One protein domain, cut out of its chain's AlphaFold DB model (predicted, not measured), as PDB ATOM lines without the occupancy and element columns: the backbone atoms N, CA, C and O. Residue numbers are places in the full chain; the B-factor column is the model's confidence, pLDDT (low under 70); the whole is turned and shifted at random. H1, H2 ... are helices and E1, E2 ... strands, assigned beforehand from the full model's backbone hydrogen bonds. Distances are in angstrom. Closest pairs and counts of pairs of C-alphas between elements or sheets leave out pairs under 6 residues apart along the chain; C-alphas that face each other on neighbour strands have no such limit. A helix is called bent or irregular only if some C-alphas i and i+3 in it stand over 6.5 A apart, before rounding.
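Overview. This is residues 1 to 106 of the 110 residues of an uncharacterized protein of Nitrospirae bacterium (UniProt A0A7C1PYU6). One twisted sheet of five strands makes a wall, with three helices over one face and the other face bare. H1 covers the E2 and E1 part of the sheet, H2 lies over E5 and E4, and short H3 packs on the edge strand E3, a two-layer arrangement with helices on one face of a sheet. The printed part has 106 residues, with three named helices and five named strands in the order E1 E2 H1 H2 H3 E3 E4 E5. The sheet runs E2 E1 E5 E4 E3, all antiparallel, and the class is mixed, helices and strands. The whole is compact, with a radius of gyration of the C-alphas of 13.0 A and spans of 40 by 28 by 23 A.

Along the chain. Find C-alpha 2 at (-26.578, 8.252, 19.859); from there E1, residues 2 to 7, runs 16.5 A. E2, residues 10 to 15, returns over 17.0 A. H1 begins at C-alpha 24, at (-20.013, 4.925, 31.112), and takes residues 24 to 37 over 20.1 A. H2, residues 47 to 59, measures 18.0 A; it is neither bent nor irregular, but only just: C-alphas 49 and 52 are 6.3 A apart. Next come H3, residues 69 to 75, then E3, residues 80 to 85, and E4, residues 89 to 94, which is 16.6 A long. E5, residues 103 to 106, ends at C-alpha 106, at (-27.134, 13.092, 23.499).

Arrangement. Start with the hairpin of E1 and E2, where N 5 and O 12 are 2.8 A apart, within hydrogen-bond range. On the other side of E1 is E5, with N 4 and O 105 at 2.9 A. E4 and E5 form a hairpin, with N 92 and O 104 at 2.8 A, and so do E3 and E4, with N 83 and O 91 at 2.9 A. E3, E4 and E5 are a meander, each strand the antiparallel neighbour of the one before. H1 is on the sheet at a height of 10.0 A, along the strands; its closest C-alphas to E1 are those of Ala 35 and Ala 7, 6.2 A apart. H2, on the same face at a height of 9.0 A, lies over E4 and only just over E5, with 3 C-alphas there; Met 54 and Leu 90 have the closest C-alphas of H2 and E4, 6.8 A. H1 touches H2 with residues 24 to 28 alone, at a steep tilt of 60 degrees; their closest C-alphas, of Thr 28 and Glu 48, are 6.0 A apart. H2 touches H3 with residues 53 to 58 alone, and the closest C-alphas, of Gly 57 and Ala 69, are 3.8 A apart. H3 is on the same face, over E3, only just slantwise at 33 degrees on the local plane; its closest C-alphas to E3 are those of Val 73 and Leu 82, 5.0 A apart. H1 and H3 are apart. In H1 and H3 every O i to N i+4 pair is within hydrogen-bond range; in H2, 7 of 9 are.

Size, cuts and confidence. The C-alphas of Gly 39 and Gly 64 are the two farthest apart, 40.3 A. The printed part has no cut and no long link. Mean pLDDT of the printed part is 94.0, and no printed residue is under 70.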
ATOM      1  N   MET A   1     -29.796   4.899  21.222       93.50
ATOM      2  CA  MET A   1     -29.462   6.321  21.478       93.50
ATOM      3  C   MET A   1     -28.113   6.618  20.852       93.50
ATOM      4  O   MET A   1     -27.252   5.746  20.854       93.50
ATOM      5  N   GLU A   2     -27.887   7.842  20.379       96.19
ATOM      6  CA  GLU A   2     -26.578   8.252  19.859       96.19
ATOM      7  C   GLU A   2     -25.946   9.343  20.731       96.19
ATOM      8  O   GLU A   2     -26.621  10.261  21.199       96.19
ATOM      9  N   ILE A   3     -24.637   9.237  20.953       97.50
ATOM     10  CA  ILE A   3     -23.819  10.273  21.581       97.50
ATOM     11  C   ILE A   3     -22.870  10.828  20.519       97.50
ATOM     12  O   ILE A   3     -22.016  10.105  20.012       97.50
ATOM     13  N   GLU A   4     -22.987  12.116  20.199       97.62
ATOM     14  CA  GLU A   4     -22.010  12.821  19.362       97.62
ATOM     15  C   GLU A   4     -21.009  13.538  20.260       97.62
ATOM     16  O   GLU A   4     -21.379  14.297  21.159       97.62
ATOM     17  N   VAL A   5     -19.729  13.355  19.974       97.81
ATOM     18  CA  VAL A   5     -18.631  13.983  20.697       97.81
ATOM     19  C   VAL A   5     -17.822  14.781  19.700       97.81
ATOM     20  O   VAL A   5     -17.286  14.227  18.748       97.81
ATOM     21  N   SER A   6     -17.725  16.089  19.899       97.31
ATOM     22  CA  SER A   6     -16.986  16.984  19.016       97.31
ATOM     23  C   SER A   6     -15.822  17.641  19.744       97.31
ATOM     24  O   SER A   6     -16.020  18.256  20.784       97.31
ATOM     25  N   ALA A   7     -14.614  17.546  19.189       95.69
ATOM     26  CA  ALA A   7     -13.405  18.193  19.702       95.69
ATOM     27  C   ALA A   7     -12.437  18.488  18.548       95.69
ATOM     28  O   ALA A   7     -12.334  17.711  17.595       95.69
ATOM     29  N   GLY A   8     -11.740  19.628  18.596       92.25
ATOM     30  CA  GLY A   8     -10.744  19.973  17.571       92.25
ATOM     31  C   GLY A   8     -11.322  20.054  16.147       92.25
ATOM     32  O   GLY A   8     -10.652  19.689  15.181       92.25
ATOM     33  N   GLY A   9     -12.584  20.482  16.014       91.00
ATOM     34  CA  GLY A   9     -13.284  20.628  14.729       91.00
ATOM     35  C   GLY A   9     -13.714  19.315  14.067       91.00
ATOM     36  O   GLY A   9     -14.000  19.294  12.868       91.00
ATOM     37  N   LYS A  10     -13.700  18.206  14.809       95.38
ATOM     38  CA  LYS A  10     -14.033  16.859  14.331       95.38
ATOM     39  C   LYS A  10     -15.019  16.213  15.293       95.38
ATOM     40  O   LYS A  10     -15.137  16.682  16.423       95.38
ATOM     41  N   SER A  11     -15.690  15.158  14.842       96.44
ATOM     42  CA  SER A  11     -16.772  14.515  15.587       96.44
ATOM     43  C   SER A  11     -16.629  12.992  15.584       96.44
ATOM     44  O   SER A  11     -16.157  12.419  14.600       96.44
ATOM     45  N   LEU A  12     -17.029  12.370  16.687       97.38
ATOM     46  CA  LEU A  12     -17.153  10.934  16.912       97.38
ATOM     47  C   LEU A  12     -18.613  10.642  17.278       97.38
ATOM     48  O   LEU A  12     -19.150  11.293  18.169       97.38
ATOM     49  N   GLY A  13     -19.238   9.681  16.601       97.19
ATOM     50  CA  GLY A  13     -20.548   9.148  16.978       97.19
ATOM     51  C   GLY A  13     -20.380   7.840  17.745       97.19
ATOM     52  O   GLY A  13     -19.623   6.970  17.314       97.19
ATOM     53  N   ILE A  14     -21.068   7.710  18.876       96.62
ATOM     54  CA  ILE A  14     -21.082   6.513  19.721       96.62
ATOM     55  C   ILE A  14     -22.530   6.041  19.833       96.62
ATOM     56  O   ILE A  14     -23.381   6.737  20.390       96.62
ATOM     57  N   SER A  15     -22.816   4.854  19.304       95.12
ATOM     58  CA  SER A  15     -24.133   4.229  19.433       95.12
ATOM     59  C   SER A  15     -24.250   3.505  20.772       95.12
ATOM     60  O   SER A  15     -23.399   2.692  21.126       95.12
ATOM     61  N   VAL A  16     -25.330   3.782  21.499       94.00
ATOM     62  CA  VAL A  16     -25.679   3.146  22.772       94.00
ATOM     63  C   VAL A  16     -27.009   2.423  22.597       94.00
ATOM     64  O   VAL A  16     -28.036   3.067  22.379       94.00
ATOM     65  N   GLU A  17     -26.990   1.095  22.689       91.75
ATOM     66  CA  GLU A  17     -28.178   0.253  22.481       91.75
ATOM     67  C   GLU A  17     -29.254   0.487  23.550       91.75
ATOM     68  O   GLU A  17     -30.420   0.685  23.223       91.75
ATOM     69  N   ASP A  18     -28.854   0.512  24.823       92.56
ATOM     70  CA  ASP A  18     -29.744   0.744  25.962       92.56
ATOM     71  C   ASP A  18     -29.262   1.964  26.768       92.56
ATOM     72  O   ASP A  18     -28.230   1.883  27.445       92.56
ATOM     73  N   PRO A  19     -29.988   3.101  26.729       91.62
ATOM     74  CA  PRO A  19     -29.639   4.297  27.492       91.62
ATOM     75  C   PRO A  19     -29.527   4.031  28.995       91.62
ATOM     76  O   PRO A  19     -28.666   4.603  29.657       91.62
ATOM     77  N   PHE A  20     -30.349   3.138  29.549       90.94
ATOM     78  CA  PHE A  20     -30.361   2.864  30.988       90.94
ATOM     79  C   PHE A  20     -29.180   2.004  31.441       90.94
ATOM     80  O   PHE A  20     -28.891   1.934  32.636       90.94
ATOM     81  N   ARG A  21     -28.483   1.370  30.494       91.19
ATOM     82  CA  ARG A  21     -27.364   0.449  30.739       91.19
ATOM     83  C   ARG A  21     -26.107   0.848  29.977       91.19
ATOM     84  O   ARG A  21     -25.318  -0.006  29.578       91.19
ATOM     85  N   ILE A  22     -25.919   2.150  29.781       92.62
ATOM     86  CA  ILE A  22     -24.711   2.703  29.177       92.62
ATOM     87  C   ILE A  22     -23.451   2.261  29.945       92.62
ATOM     88  O   ILE A  22     -23.366   2.396  31.166       92.62
ATOM     89  N   ASP A  23     -22.448   1.773  29.215       95.31
ATOM     90  CA  ASP A  23     -21.110   1.516  29.753       95.31
ATOM     91  C   ASP A  23     -20.331   2.836  29.823       95.31
ATOM     92  O   ASP A  23     -19.613   3.227  28.902       95.31
ATOM     93  N   VAL A  24     -20.551   3.572  30.911       95.75
ATOM     94  CA  VAL A  24     -20.013   4.925  31.112       95.75
ATOM     95  C   VAL A  24     -18.487   4.943  31.053       95.75
ATOM     96  O   VAL A  24     -17.910   5.881  30.500       95.75
ATOM     97  N   VAL A  25     -17.840   3.912  31.602       95.69
ATOM     98  CA  VAL A  25     -16.378   3.809  31.644       95.69
ATOM     99  C   VAL A  25     -15.848   3.703  30.224       95.69
ATOM    100  O   VAL A  25     -15.052   4.543  29.809       95.69
ATOM    101  N   ARG A  26     -16.374   2.755  29.443       96.12
ATOM    102  CA  ARG A  26     -15.965   2.567  28.052       96.12
ATOM    103  C   ARG A  26     -16.220   3.805  27.194       96.12
ATOM    104  O   ARG A  26     -15.339   4.231  26.457       96.12
ATOM    105  N   VAL A  27     -17.397   4.422  27.310       96.81
ATOM    106  CA  VAL A  27     -17.716   5.646  26.551       96.81
ATOM    107  C   VAL A  27     -16.762   6.785  26.924       96.81
ATOM    108  O   VAL A  27     -16.325   7.540  26.058       96.81
ATOM    109  N   THR A  28     -16.398   6.911  28.201       96.56
ATOM    110  CA  THR A  28     -15.434   7.923  28.655       96.56
ATOM    111  C   THR A  28     -14.029   7.652  28.113       96.56
ATOM    112  O   THR A  28     -13.340   8.595  27.716       96.56
ATOM    113  N   GLU A  29     -13.610   6.386  28.050       96.38
ATOM    114  CA  GLU A  29     -12.348   5.972  27.426       96.38
ATOM    115  C   GLU A  29     -12.326   6.324  25.932       96.38
ATOM    116  O   GLU A  29     -11.399   7.009  25.494       96.38
ATOM    117  N   ASP A  30     -13.380   5.980  25.183       97.00
ATOM    118  CA  ASP A  30     -13.518   6.297  23.754       97.00
ATOM    119  C   ASP A  30     -13.426   7.819  23.500       97.00
ATOM    120  O   ASP A  30     -12.734   8.282  22.586       97.00
ATOM    121  N   ILE A  31     -14.069   8.631  24.351       96.81
ATOM    122  CA  ILE A  31     -13.977  10.101  24.308       96.81
ATOM    123  C   ILE A  31     -12.548  10.579  24.592       96.81
ATOM    124  O   ILE A  31     -12.052  11.501  23.933       96.81
ATOM    125  N   GLY A  32     -11.889   9.973  25.579       96.12
ATOM    126  CA  GLY A  32     -10.517  10.285  25.961       96.12
ATOM    127  C   GLY A  32      -9.521  10.010  24.839       96.12
ATOM    128  O   GLY A  32      -8.684  10.867  24.538       96.12
ATOM    129  N   GLU A  33      -9.632   8.852  24.191       96.75
ATOM    130  CA  GLU A  33      -8.815   8.482  23.035       96.75
ATOM    131  C   GLU A  33      -9.047   9.440  21.868       96.75
ATOM    132  O   GLU A  33      -8.091  10.037  21.360       96.75
ATOM    133  N   PHE A  34     -10.311   9.696  21.526       97.31
ATOM    134  CA  PHE A  34     -10.681  10.642  20.479       97.31
ATOM    135  C   PHE A  34     -10.105  12.043  20.719       97.31
ATOM    136  O   PHE A  34      -9.494  12.629  19.824       97.31
ATOM    137  N   ALA A  35     -10.245  12.590  21.929       95.44
ATOM    138  CA  ALA A  35      -9.712  13.909  22.262       95.44
ATOM    139  C   ALA A  35      -8.177  13.942  22.191       95.44
ATOM    140  O   ALA A  35      -7.592  14.894  21.662       95.44
ATOM    141  N   LYS A  36      -7.518  12.884  22.678       94.56
ATOM    142  CA  LYS A  36      -6.057  12.753  22.666       94.56
ATOM    143  C   LYS A  36      -5.499  12.739  21.246       94.56
ATOM    144  O   LYS A  36      -4.521  13.437  20.981       94.56
ATOM    145  N   GLU A  37      -6.131  12.018  20.321       95.50
ATOM    146  CA  GLU A  37      -5.750  12.008  18.899       95.50
ATOM    147  C   GLU A  37      -5.820  13.399  18.250       95.50
ATOM    148  O   GLU A  37      -5.151  13.658  17.249       95.50
ATOM    149  N   ARG A  38      -6.607  14.320  18.821       93.56
ATOM    150  CA  ARG A  38      -6.739  15.710  18.353       93.56
ATOM    151  C   ARG A  38      -5.890  16.706  19.132       93.56
ATOM    152  O   ARG A  38      -6.059  17.907  18.947       93.56
ATOM    153  N   GLY A  39      -4.993  16.229  19.997       93.12
ATOM    154  CA  GLY A  39      -4.162  17.088  20.841       93.12
ATOM    155  C   GLY A  39      -4.964  17.887  21.870       93.12
ATOM    156  O   GLY A  39      -4.494  18.919  22.338       93.12
ATOM    157  N   CYS A  40      -6.177  17.439  22.199       93.62
ATOM    158  CA  CYS A  40      -7.021  18.056  23.214       93.62
ATOM    159  C   CYS A  40      -6.720  17.440  24.587       93.62
ATOM    160  O   CYS A  40      -6.433  16.247  24.707       93.62
ATOM    161  N   HIS A  41      -6.807  18.248  25.638       90.25
ATOM    162  CA  HIS A  41      -6.586  17.819  27.012       90.25
ATOM    163  C   HIS A  41      -7.899  17.854  27.790       90.25
ATOM    164  O   HIS A  41      -8.541  18.894  27.882       90.25
ATOM    165  N   LEU A  42      -8.280  16.719  28.380       91.75
ATOM    166  CA  LEU A  42      -9.525  16.581  29.148       91.75
ATOM    167  C   LEU A  42      -9.312  16.709  30.665       91.75
ATOM    168  O   LEU A  42     -10.152  16.311  31.466       91.75
ATOM    169  N   LYS A  43      -8.152  17.225  31.084       88.62
ATOM    170  CA  LYS A  43      -7.793  17.320  32.500       88.62
ATOM    171  C   LYS A  43      -8.782  18.235  33.227       88.62
ATOM    172  O   LYS A  43      -8.924  19.390  32.855       88.62
ATOM    173  N   GLY A  44      -9.390  17.730  34.301       86.19
ATOM    174  CA  GLY A  44     -10.324  18.495  35.134       86.19
ATOM    175  C   GLY A  44     -11.795  18.374  34.729       86.19
ATOM    176  O   GLY A  44     -12.647  18.845  35.480       86.19
ATOM    177  N   LEU A  45     -12.091  17.705  33.610       94.00
ATOM    178  CA  LEU A  45     -13.454  17.381  33.198       94.00
ATOM    179  C   LEU A  45     -13.902  16.056  33.818       94.00
ATOM    180  O   LEU A  45     -13.210  15.047  33.698       94.00
ATOM    181  N   ASP A  46     -15.076  16.062  34.443       95.75
ATOM    182  CA  ASP A  46     -15.723  14.863  34.985       95.75
ATOM    183  C   ASP A  46     -16.746  14.318  33.976       95.75
ATOM    184  O   ASP A  46     -17.949  14.542  34.083       95.75
ATOM    185  N   ILE A  47     -16.250  13.676  32.916       96.38
ATOM    186  CA  ILE A  47     -17.106  13.115  31.855       96.38
ATOM    187  C   ILE A  47     -17.875  11.892  32.373       96.38
ATOM    188  O   ILE A  47     -19.055  11.732  32.059       96.38
ATOM    189  N   GLU A  48     -17.226  11.078  33.206       96.44
ATOM    190  CA  GLU A  48     -17.806   9.873  33.800       96.44
ATOM    191  C   GLU A  48     -19.008  10.211  34.694       96.44
ATOM    192  O   GLU A  48     -20.040   9.550  34.621       96.44
ATOM    193  N   GLY A  49     -18.934  11.285  35.488       96.44
ATOM    194  CA  GLY A  49     -20.073  11.756  36.273       96.44
ATOM    195  C   GLY A  49     -21.123  12.524  35.458       96.44
ATOM    196  O   GLY A  49     -22.310  12.490  35.799       96.44
ATOM    197  N   LEU A  50     -20.725  13.198  34.373       97.06
ATOM    198  CA  LEU A  50     -21.631  13.963  33.512       97.06
ATOM    199  C   LEU A  50     -22.574  13.059  32.707       97.06
ATOM    200  O   LEU A  50     -23.777  13.326  32.640       97.06
ATOM    201  N   LEU A  51     -22.038  12.012  32.074       96.69
ATOM    202  CA  LEU A  51     -22.776  11.170  31.127       96.69
ATOM    203  C   LEU A  51     -24.072  10.580  31.720       96.69
ATOM    204  O   LEU A  51     -25.127  10.772  31.108       96.69
ATOM    205  N   PRO A  52     -24.073   9.953  32.915       95.06
ATOM    206  CA  PRO A  52     -25.294   9.426  33.526       95.06
ATOM    207  C   PRO A  52     -26.354  10.498  33.779       95.06
ATOM    208  O   PRO A  52     -27.547  10.243  33.622       95.06
ATOM    209  N   LEU A  53     -25.935  11.708  34.165       95.75
ATOM    210  CA  LEU A  53     -26.859  12.814  34.405       95.75
ATOM    211  C   LEU A  53     -27.493  13.283  33.105       95.75
ATOM    212  O   LEU A  53     -28.704  13.490  33.066       95.75
ATOM    213  N   MET A  54     -26.701  13.405  32.040       96.69
ATOM    214  CA  MET A  54     -27.226  13.779  30.732       96.69
ATOM    215  C   MET A  54     -28.220  12.734  30.216       96.69
ATOM    216  O   MET A  54     -29.321  13.095  29.802       96.69
ATOM    217  N   VAL A  55     -27.876  11.446  30.306       95.38
ATOM    218  CA  VAL A  55     -28.772  10.348  29.914       95.38
ATOM    219  C   VAL A  55     -30.063  10.397  30.724       95.38
ATOM    220  O   VAL A  55     -31.145  10.394  30.144       95.38
ATOM    221  N   LYS A  56     -29.970  10.537  32.052       94.62
ATOM    222  CA  LYS A  56     -31.142  10.676  32.924       94.62
ATOM    223  C   LYS A  56     -31.977  11.911  32.589       94.62
ATOM    224  O   LYS A  56     -33.202  11.870  32.668       94.62
ATOM    225  N   GLY A  57     -31.332  13.007  32.203       94.31
ATOM    226  CA  GLY A  57     -31.999  14.219  31.743       94.31
ATOM    227  C   GLY A  57     -32.874  13.973  30.512       94.31
ATOM    228  O   GLY A  57     -33.975  14.514  30.445       94.31
ATOM    229  N   VAL A  58     -32.418  13.138  29.577       94.69
ATOM    230  CA  VAL A  58     -33.122  12.845  28.316       94.69
ATOM    231  C   VAL A  58     -34.131  11.699  28.459       94.69
ATOM    232  O   VAL A  58     -35.263  11.828  28.009       94.69
ATOM    233  N   TYR A  59     -33.751  10.600  29.115       93.25
ATOM    234  CA  TYR A  59     -34.512   9.343  29.145       93.25
ATOM    235  C   TYR A  59     -35.174   9.024  30.492       93.25
ATOM    236  O   TYR A  59     -36.005   8.121  30.566       93.25
ATOM    237  N   GLY A  60     -34.832   9.737  31.567       90.81
ATOM    238  CA  GLY A  60     -35.243   9.351  32.917       90.81
ATOM    239  C   GLY A  60     -34.416   8.182  33.460       90.81
ATOM    240  O   GLY A  60     -33.237   8.044  33.141       90.81
ATOM    241  N   CYS A  61     -35.000   7.355  34.326       86.50
ATOM    242  CA  CYS A  61     -34.338   6.156  34.862       86.50
ATOM    243  C   CYS A  61     -35.169   4.896  34.579       86.50
ATOM    244  O   CYS A  61     -36.384   5.000  34.418       86.50
ATOM    245  N   GLU A  62     -34.534   3.717  34.592       87.00
ATOM    246  CA  GLU A  62     -35.202   2.415  34.371       87.00
ATOM    247  C   GLU A  62     -36.372   2.196  35.354       87.00
ATOM    248  O   GLU A  62     -37.393   1.617  34.999       87.00
ATOM    249  N   GLU A  63     -36.271   2.745  36.570       87.44
ATOM    250  CA  GLU A  63     -37.302   2.663  37.616       87.44
ATOM    251  C   GLU A  63     -38.490   3.635  37.415       87.44
ATOM    252  O   GLU A  63     -39.379   3.709  38.264       87.44
ATOM    253  N   GLY A  64     -38.532   4.390  36.311       83.62
ATOM    254  CA  GLY A  64     -39.646   5.287  35.972       83.62
ATOM    255  C   GLY A  64     -39.500   6.725  36.477       83.62
ATOM    256  O   GLY A  64     -40.487   7.460  36.563       83.62
ATOM    257  N   CYS A  65     -38.282   7.160  36.807       86.81
ATOM    258  CA  CYS A  65     -38.005   8.570  37.074       86.81
ATOM    259  C   CYS A  65     -38.296   9.399  35.815       86.81
ATOM    260  O   CYS A  65     -37.886   8.985  34.728       86.81
ATOM    261  N   PRO A  66     -38.906  10.589  35.933       86.88
ATOM    262  CA  PRO A  66     -39.105  11.453  34.779       86.88
ATOM    263  C   PRO A  66     -37.764  11.948  34.218       86.88
ATOM    264  O   PRO A  66     -36.830  12.236  34.972       86.88
ATOM    265  N   SER A  67     -37.696  12.087  32.896       91.06
ATOM    266  CA  SER A  67     -36.649  12.843  32.206       91.06
ATOM    267  C   SER A  67     -36.752  14.328  32.571       91.06
ATOM    268  O   SER A  67     -37.835  14.909  32.455       91.06
ATOM    269  N   ASP A  68     -35.650  14.958  32.986       92.12
ATOM    270  CA  ASP A  68     -35.630  16.383  33.355       92.12
ATOM    271  C   ASP A  68     -34.342  17.102  32.911       92.12
ATOM    272  O   ASP A  68     -33.537  17.594  33.708       92.12
ATOM    273  N   ALA A  69     -34.135  17.163  31.594       93.19
ATOM    274  CA  ALA A  69     -32.997  17.852  30.989       93.19
ATOM    275  C   ALA A  69     -32.956  19.350  31.335       93.19
ATOM    276  O   ALA A  69     -31.882  19.917  31.513       93.19
ATOM    277  N   LYS A  70     -34.118  20.004  31.467       93.38
ATOM    278  CA  LYS A  70     -34.194  21.442  31.773       93.38
ATOM    279  C   LYS A  70     -33.697  21.750  33.179       93.38
ATOM    280  O   LYS A  70     -33.003  22.752  33.372       93.38
ATOM    281  N   LYS A  71     -34.016  20.896  34.154       93.50
ATOM    282  CA  LYS A  71     -33.464  21.024  35.500       93.50
ATOM    283  C   LYS A  71     -31.950  20.856  35.493       93.50
ATOM    284  O   LYS A  71     -31.273  21.710  36.049       93.50
ATOM    285  N   LEU A  72     -31.424  19.845  34.799       95.19
ATOM    286  CA  LEU A  72     -29.977  19.649  34.676       95.19
ATOM    287  C   LEU A  72     -29.280  20.859  34.027       95.19
ATOM    288  O   LEU A  72     -28.254  21.311  34.522       95.19
ATOM    289  N   VAL A  73     -29.865  21.442  32.976       96.88
ATOM    290  CA  VAL A  73     -29.373  22.695  32.370       96.88
ATOM    291  C   VAL A  73     -29.344  23.843  33.384       96.88
ATOM    292  O   VAL A  73     -28.401  24.628  33.395       96.88
ATOM    293  N   THR A  74     -30.358  23.935  34.246       95.81
ATOM    294  CA  THR A  74     -30.460  24.995  35.261       95.81
ATOM    295  C   THR A  74     -29.459  24.806  36.402       95.81
ATOM    296  O   THR A  74     -28.853  25.773  36.852       95.81
ATOM    297  N   GLU A  75     -29.295  23.571  36.879       94.62
ATOM    298  CA  GLU A  75     -28.368  23.225  37.964       94.62
ATOM    299  C   GLU A  75     -26.906  23.292  37.506       94.62
ATOM    300  O   GLU A  75     -26.023  23.646  38.290       94.62
ATOM    301  N   GLY A  76     -26.660  23.019  36.224       94.75
ATOM    302  CA  GLY A  76     -25.329  23.007  35.642       94.75
ATOM    303  C   GLY A  76     -24.531  21.760  36.025       94.75
ATOM    304  O   GLY A  76     -24.942  20.928  36.835       94.75
ATOM    305  N   TYR A  77     -23.345  21.633  35.434       96.12
ATOM    306  CA  TYR A  77     -22.396  20.590  35.795       96.12
ATOM    307  C   TYR A  77     -20.970  21.124  35.680       96.12
ATOM    308  O   TYR A  77     -20.630  21.833  34.735       96.12
ATOM    309  N   LYS A  78     -20.136  20.837  36.681       92.88
ATOM    310  CA  LYS A  78     -18.810  21.449  36.822       92.88
ATOM    311  C   LYS A  78     -17.966  21.251  35.558       92.88
ATOM    312  O   LYS A  78     -17.754  20.124  35.131       92.88
ATOM    313  N   GLY A  79     -17.431  22.349  35.021       93.19
ATOM    314  CA  GLY A  79     -16.579  22.327  33.828       93.19
ATOM    315  C   GLY A  79     -17.353  22.254  32.508       93.19
ATOM    316  O   GLY A  79     -16.725  22.152  31.457       93.19
ATOM    317  N   PHE A  80     -18.691  22.319  32.542       97.50
ATOM    318  CA  PHE A  80     -19.544  22.261  31.359       97.50
ATOM    319  C   PHE A  80     -20.650  23.323  31.379       97.50
ATOM    320  O   PHE A  80     -21.283  23.593  32.397       97.50
ATOM    321  N   VAL A  81     -20.930  23.883  30.206       97.12
ATOM    322  CA  VAL A  81     -22.158  24.625  29.913       97.12
ATOM    323  C   VAL A  81     -23.134  23.661  29.254       97.12
ATOM    324  O   VAL A  81     -22.825  23.083  28.212       97.12
ATOM    325  N   LEU A  82     -24.299  23.490  29.871       98.06
ATOM    326  CA  LEU A  82     -25.360  22.606  29.399       98.06
ATOM    327  C   LEU A  82     -26.410  23.391  28.612       98.06
ATOM    328  O   LEU A  82     -26.750  24.518  28.968       98.06
ATOM    329  N   GLU A  83     -26.958  22.776  27.571       97.75
ATOM    330  CA  GLU A  83     -28.010  23.358  26.740       97.75
ATOM    331  C   GLU A  83     -29.005  22.280  26.309       97.75
ATOM    332  O   GLU A  83     -28.623  21.235  25.783       97.75
ATOM    333  N   TYR A  84     -30.294  22.555  26.509       95.75
ATOM    334  CA  TYR A  84     -31.367  21.754  25.934       95.75
ATOM    335  C   TYR A  84     -31.728  22.318  24.562       95.75
ATOM    336  O   TYR A  84     -32.143  23.473  24.451       95.75
ATOM    337  N   ILE A  85     -31.593  21.487  23.537       94.19
ATOM    338  CA  ILE A  85     -31.880  21.818  22.144       94.19
ATOM    339  C   ILE A  85     -33.250  21.226  21.779       94.19
ATOM    340  O   ILE A  85     -33.679  20.197  22.311       94.19
ATOM    341  N   GLU A  86     -33.973  21.898  20.880       85.38
ATOM    342  CA  GLU A  86     -35.255  21.408  20.370       85.38
ATOM    343  C   GLU A  86     -35.130  19.975  19.816       85.38
ATOM    344  O   GLU A  86     -34.105  19.600  19.249       85.38
ATOM    345  N   GLY A  87     -36.169  19.157  20.017       84.69
ATOM    346  CA  GLY A  87     -36.145  17.738  19.642       84.69
ATOM    347  C   GLY A  87     -35.555  16.799  20.699       84.69
ATOM    348  O   GLY A  87     -35.271  15.652  20.383       84.69
ATOM    349  N   GLY A  88     -35.381  17.249  21.948       88.69
ATOM    350  CA  GLY A  88     -34.971  16.381  23.063       88.69
ATOM    351  C   GLY A  88     -33.462  16.176  23.190       88.69
ATOM    352  O   GLY A  88     -33.025  15.369  24.006       88.69
ATOM    353  N   ILE A  89     -32.668  16.905  22.405       94.94
ATOM    354  CA  ILE A  89     -31.210  16.797  22.404       94.94
ATOM    355  C   ILE A  89     -30.649  17.565  23.600       94.94
ATOM    356  O   ILE A  89     -30.997  18.725  23.832       94.94
ATOM    357  N   LEU A  90     -29.736  16.939  24.338       97.31
ATOM    358  CA  LEU A  90     -29.023  17.584  25.437       97.31
ATOM    359  C   LEU A  90     -27.543  17.717  25.091       97.31
ATOM    360  O   LEU A  90     -26.884  16.728  24.787       97.31
ATOM    361  N   SER A  91     -27.029  18.943  25.152       98.00
ATOM    362  CA  SER A  91     -25.647  19.301  24.834       98.00
ATOM    363  C   SER A  91     -24.895  19.722  26.094       98.00
ATOM    364  O   SER A  91     -25.445  20.429  26.936       98.00
ATOM    365  N   ALA A  92     -23.631  19.326  26.208       98.31
ATOM    366  CA  ALA A  92     -22.694  19.761  27.232       98.31
ATOM    367  C   ALA A  92     -21.389  20.205  26.569       98.31
ATOM    368  O   ALA A  92     -20.685  19.404  25.953       98.31
ATOM    369  N   ARG A  93     -21.043  21.484  26.706       97.50
ATOM    370  CA  ARG A  93     -19.809  22.062  26.172       97.50
ATOM    371  C   ARG A  93     -18.824  22.347  27.295       97.50
ATOM    372  O   ARG A  93     -19.145  23.092  28.212       97.50
ATOM    373  N   SER A  94     -17.615  21.812  27.183       96.69
ATOM    374  CA  SER A  94     -16.520  22.068  28.117       96.69
ATOM    375  C   SER A  94     -16.169  23.559  28.189       96.69
ATOM    376  O   SER A  94     -16.065  24.234  27.159       96.69
ATOM    377  N   THR A  95     -15.939  24.053  29.406       93.88
ATOM    378  CA  THR A  95     -15.407  25.398  29.683       93.88
ATOM    379  C   THR A  95     -13.897  25.413  29.910       93.88
ATOM    380  O   THR A  95     -13.315  26.489  30.016       93.88
ATOM    381  N   GLU A  96     -13.260  24.245  29.998       92.81
ATOM    382  CA  GLU A  96     -11.835  24.127  30.312       92.81
ATOM    383  C   GLU A  96     -10.957  24.478  29.102       92.81
ATOM    384  O   GLU A  96     -11.188  24.016  27.972       92.81
ATOM    385  N   GLU A  97      -9.911  25.272  29.337       88.62
ATOM    386  CA  GLU A  97      -8.915  25.599  28.319       88.62
ATOM    387  C   GLU A  97      -8.152  24.348  27.864       88.62
ATOM    388  O   GLU A  97      -7.874  23.431  28.634       88.62
ATOM    389  N   GLY A  98      -7.812  24.288  26.575       87.75
ATOM    390  CA  GLY A  98      -7.118  23.133  25.998       87.75
ATOM    391  C   GLY A  98      -8.010  21.916  25.721       87.75
ATOM    392  O   GLY A  98      -7.548  20.972  25.082       87.75
ATOM    393  N   SER A  99      -9.298  21.951  26.084       89.62
ATOM    394  CA  SER A  99     -10.269  20.893  25.746       89.62
ATOM    395  C   SER A  99     -10.646  20.831  24.259       89.62
ATOM    396  O   SER A  99     -11.428  19.976  23.851       89.62
ATOM    397  N   GLY A 100     -10.139  21.758  23.437       89.06
ATOM    398  CA  GLY A 100     -10.458  21.833  22.008       89.06
ATOM    399  C   GLY A 100     -11.932  22.119  21.722       89.06
ATOM    400  O   GLY A 100     -12.418  21.779  20.641       89.06
ATOM    401  N   GLY A 101     -12.640  22.709  22.693       91.62
ATOM    402  CA  GLY A 101     -14.077  22.946  22.613       91.62
ATOM    403  C   GLY A 101     -14.904  21.665  22.704       91.62
ATOM    404  O   GLY A 101     -15.942  21.603  22.044       91.62
ATOM    405  N   LEU A 102     -14.445  20.671  23.486       97.00
ATOM    406  CA  LEU A 102     -15.152  19.405  23.695       97.00
ATOM    407  C   LEU A 102     -16.644  19.664  23.919       97.00
ATOM    408  O   LEU A 102     -17.029  20.373  24.848       97.00
ATOM    409  N   THR A 103     -17.469  19.090  23.057       98.00
ATOM    410  CA  THR A 103     -18.924  19.153  23.136       98.00
ATOM    411  C   THR A 103     -19.461  17.735  23.068       98.00
ATOM    412  O   THR A 103     -19.128  17.010  22.136       98.00
ATOM    413  N   ILE A 104     -20.275  17.349  24.042       98.19
ATOM    414  CA  ILE A 104     -20.973  16.065  24.092       98.19
ATOM    415  C   ILE A 104     -22.451  16.352  23.852       98.19
ATOM    416  O   ILE A 104     -23.015  17.222  24.510       98.19
ATOM    417  N   LYS A 105     -23.085  15.639  22.929       98.06
ATOM    418  CA  LYS A 105     -24.524  15.727  22.684       98.06
ATOM    419  C   LYS A 105     -25.154  14.354  22.777       98.06
ATOM    420  O   LYS A 105     -24.637  13.406  22.197       98.06
ATOM    421  N   ILE A 106     -26.290  14.280  23.454       97.31
ATOM    422  CA  ILE A 106     -27.134  13.092  23.499       97.31
ATOM    423  C   ILE A 106     -28.312  13.292  22.561       97.31
ATOM    424  O   ILE A 106     -29.091  14.230  22.735       97.31
TER     425      ILE A 106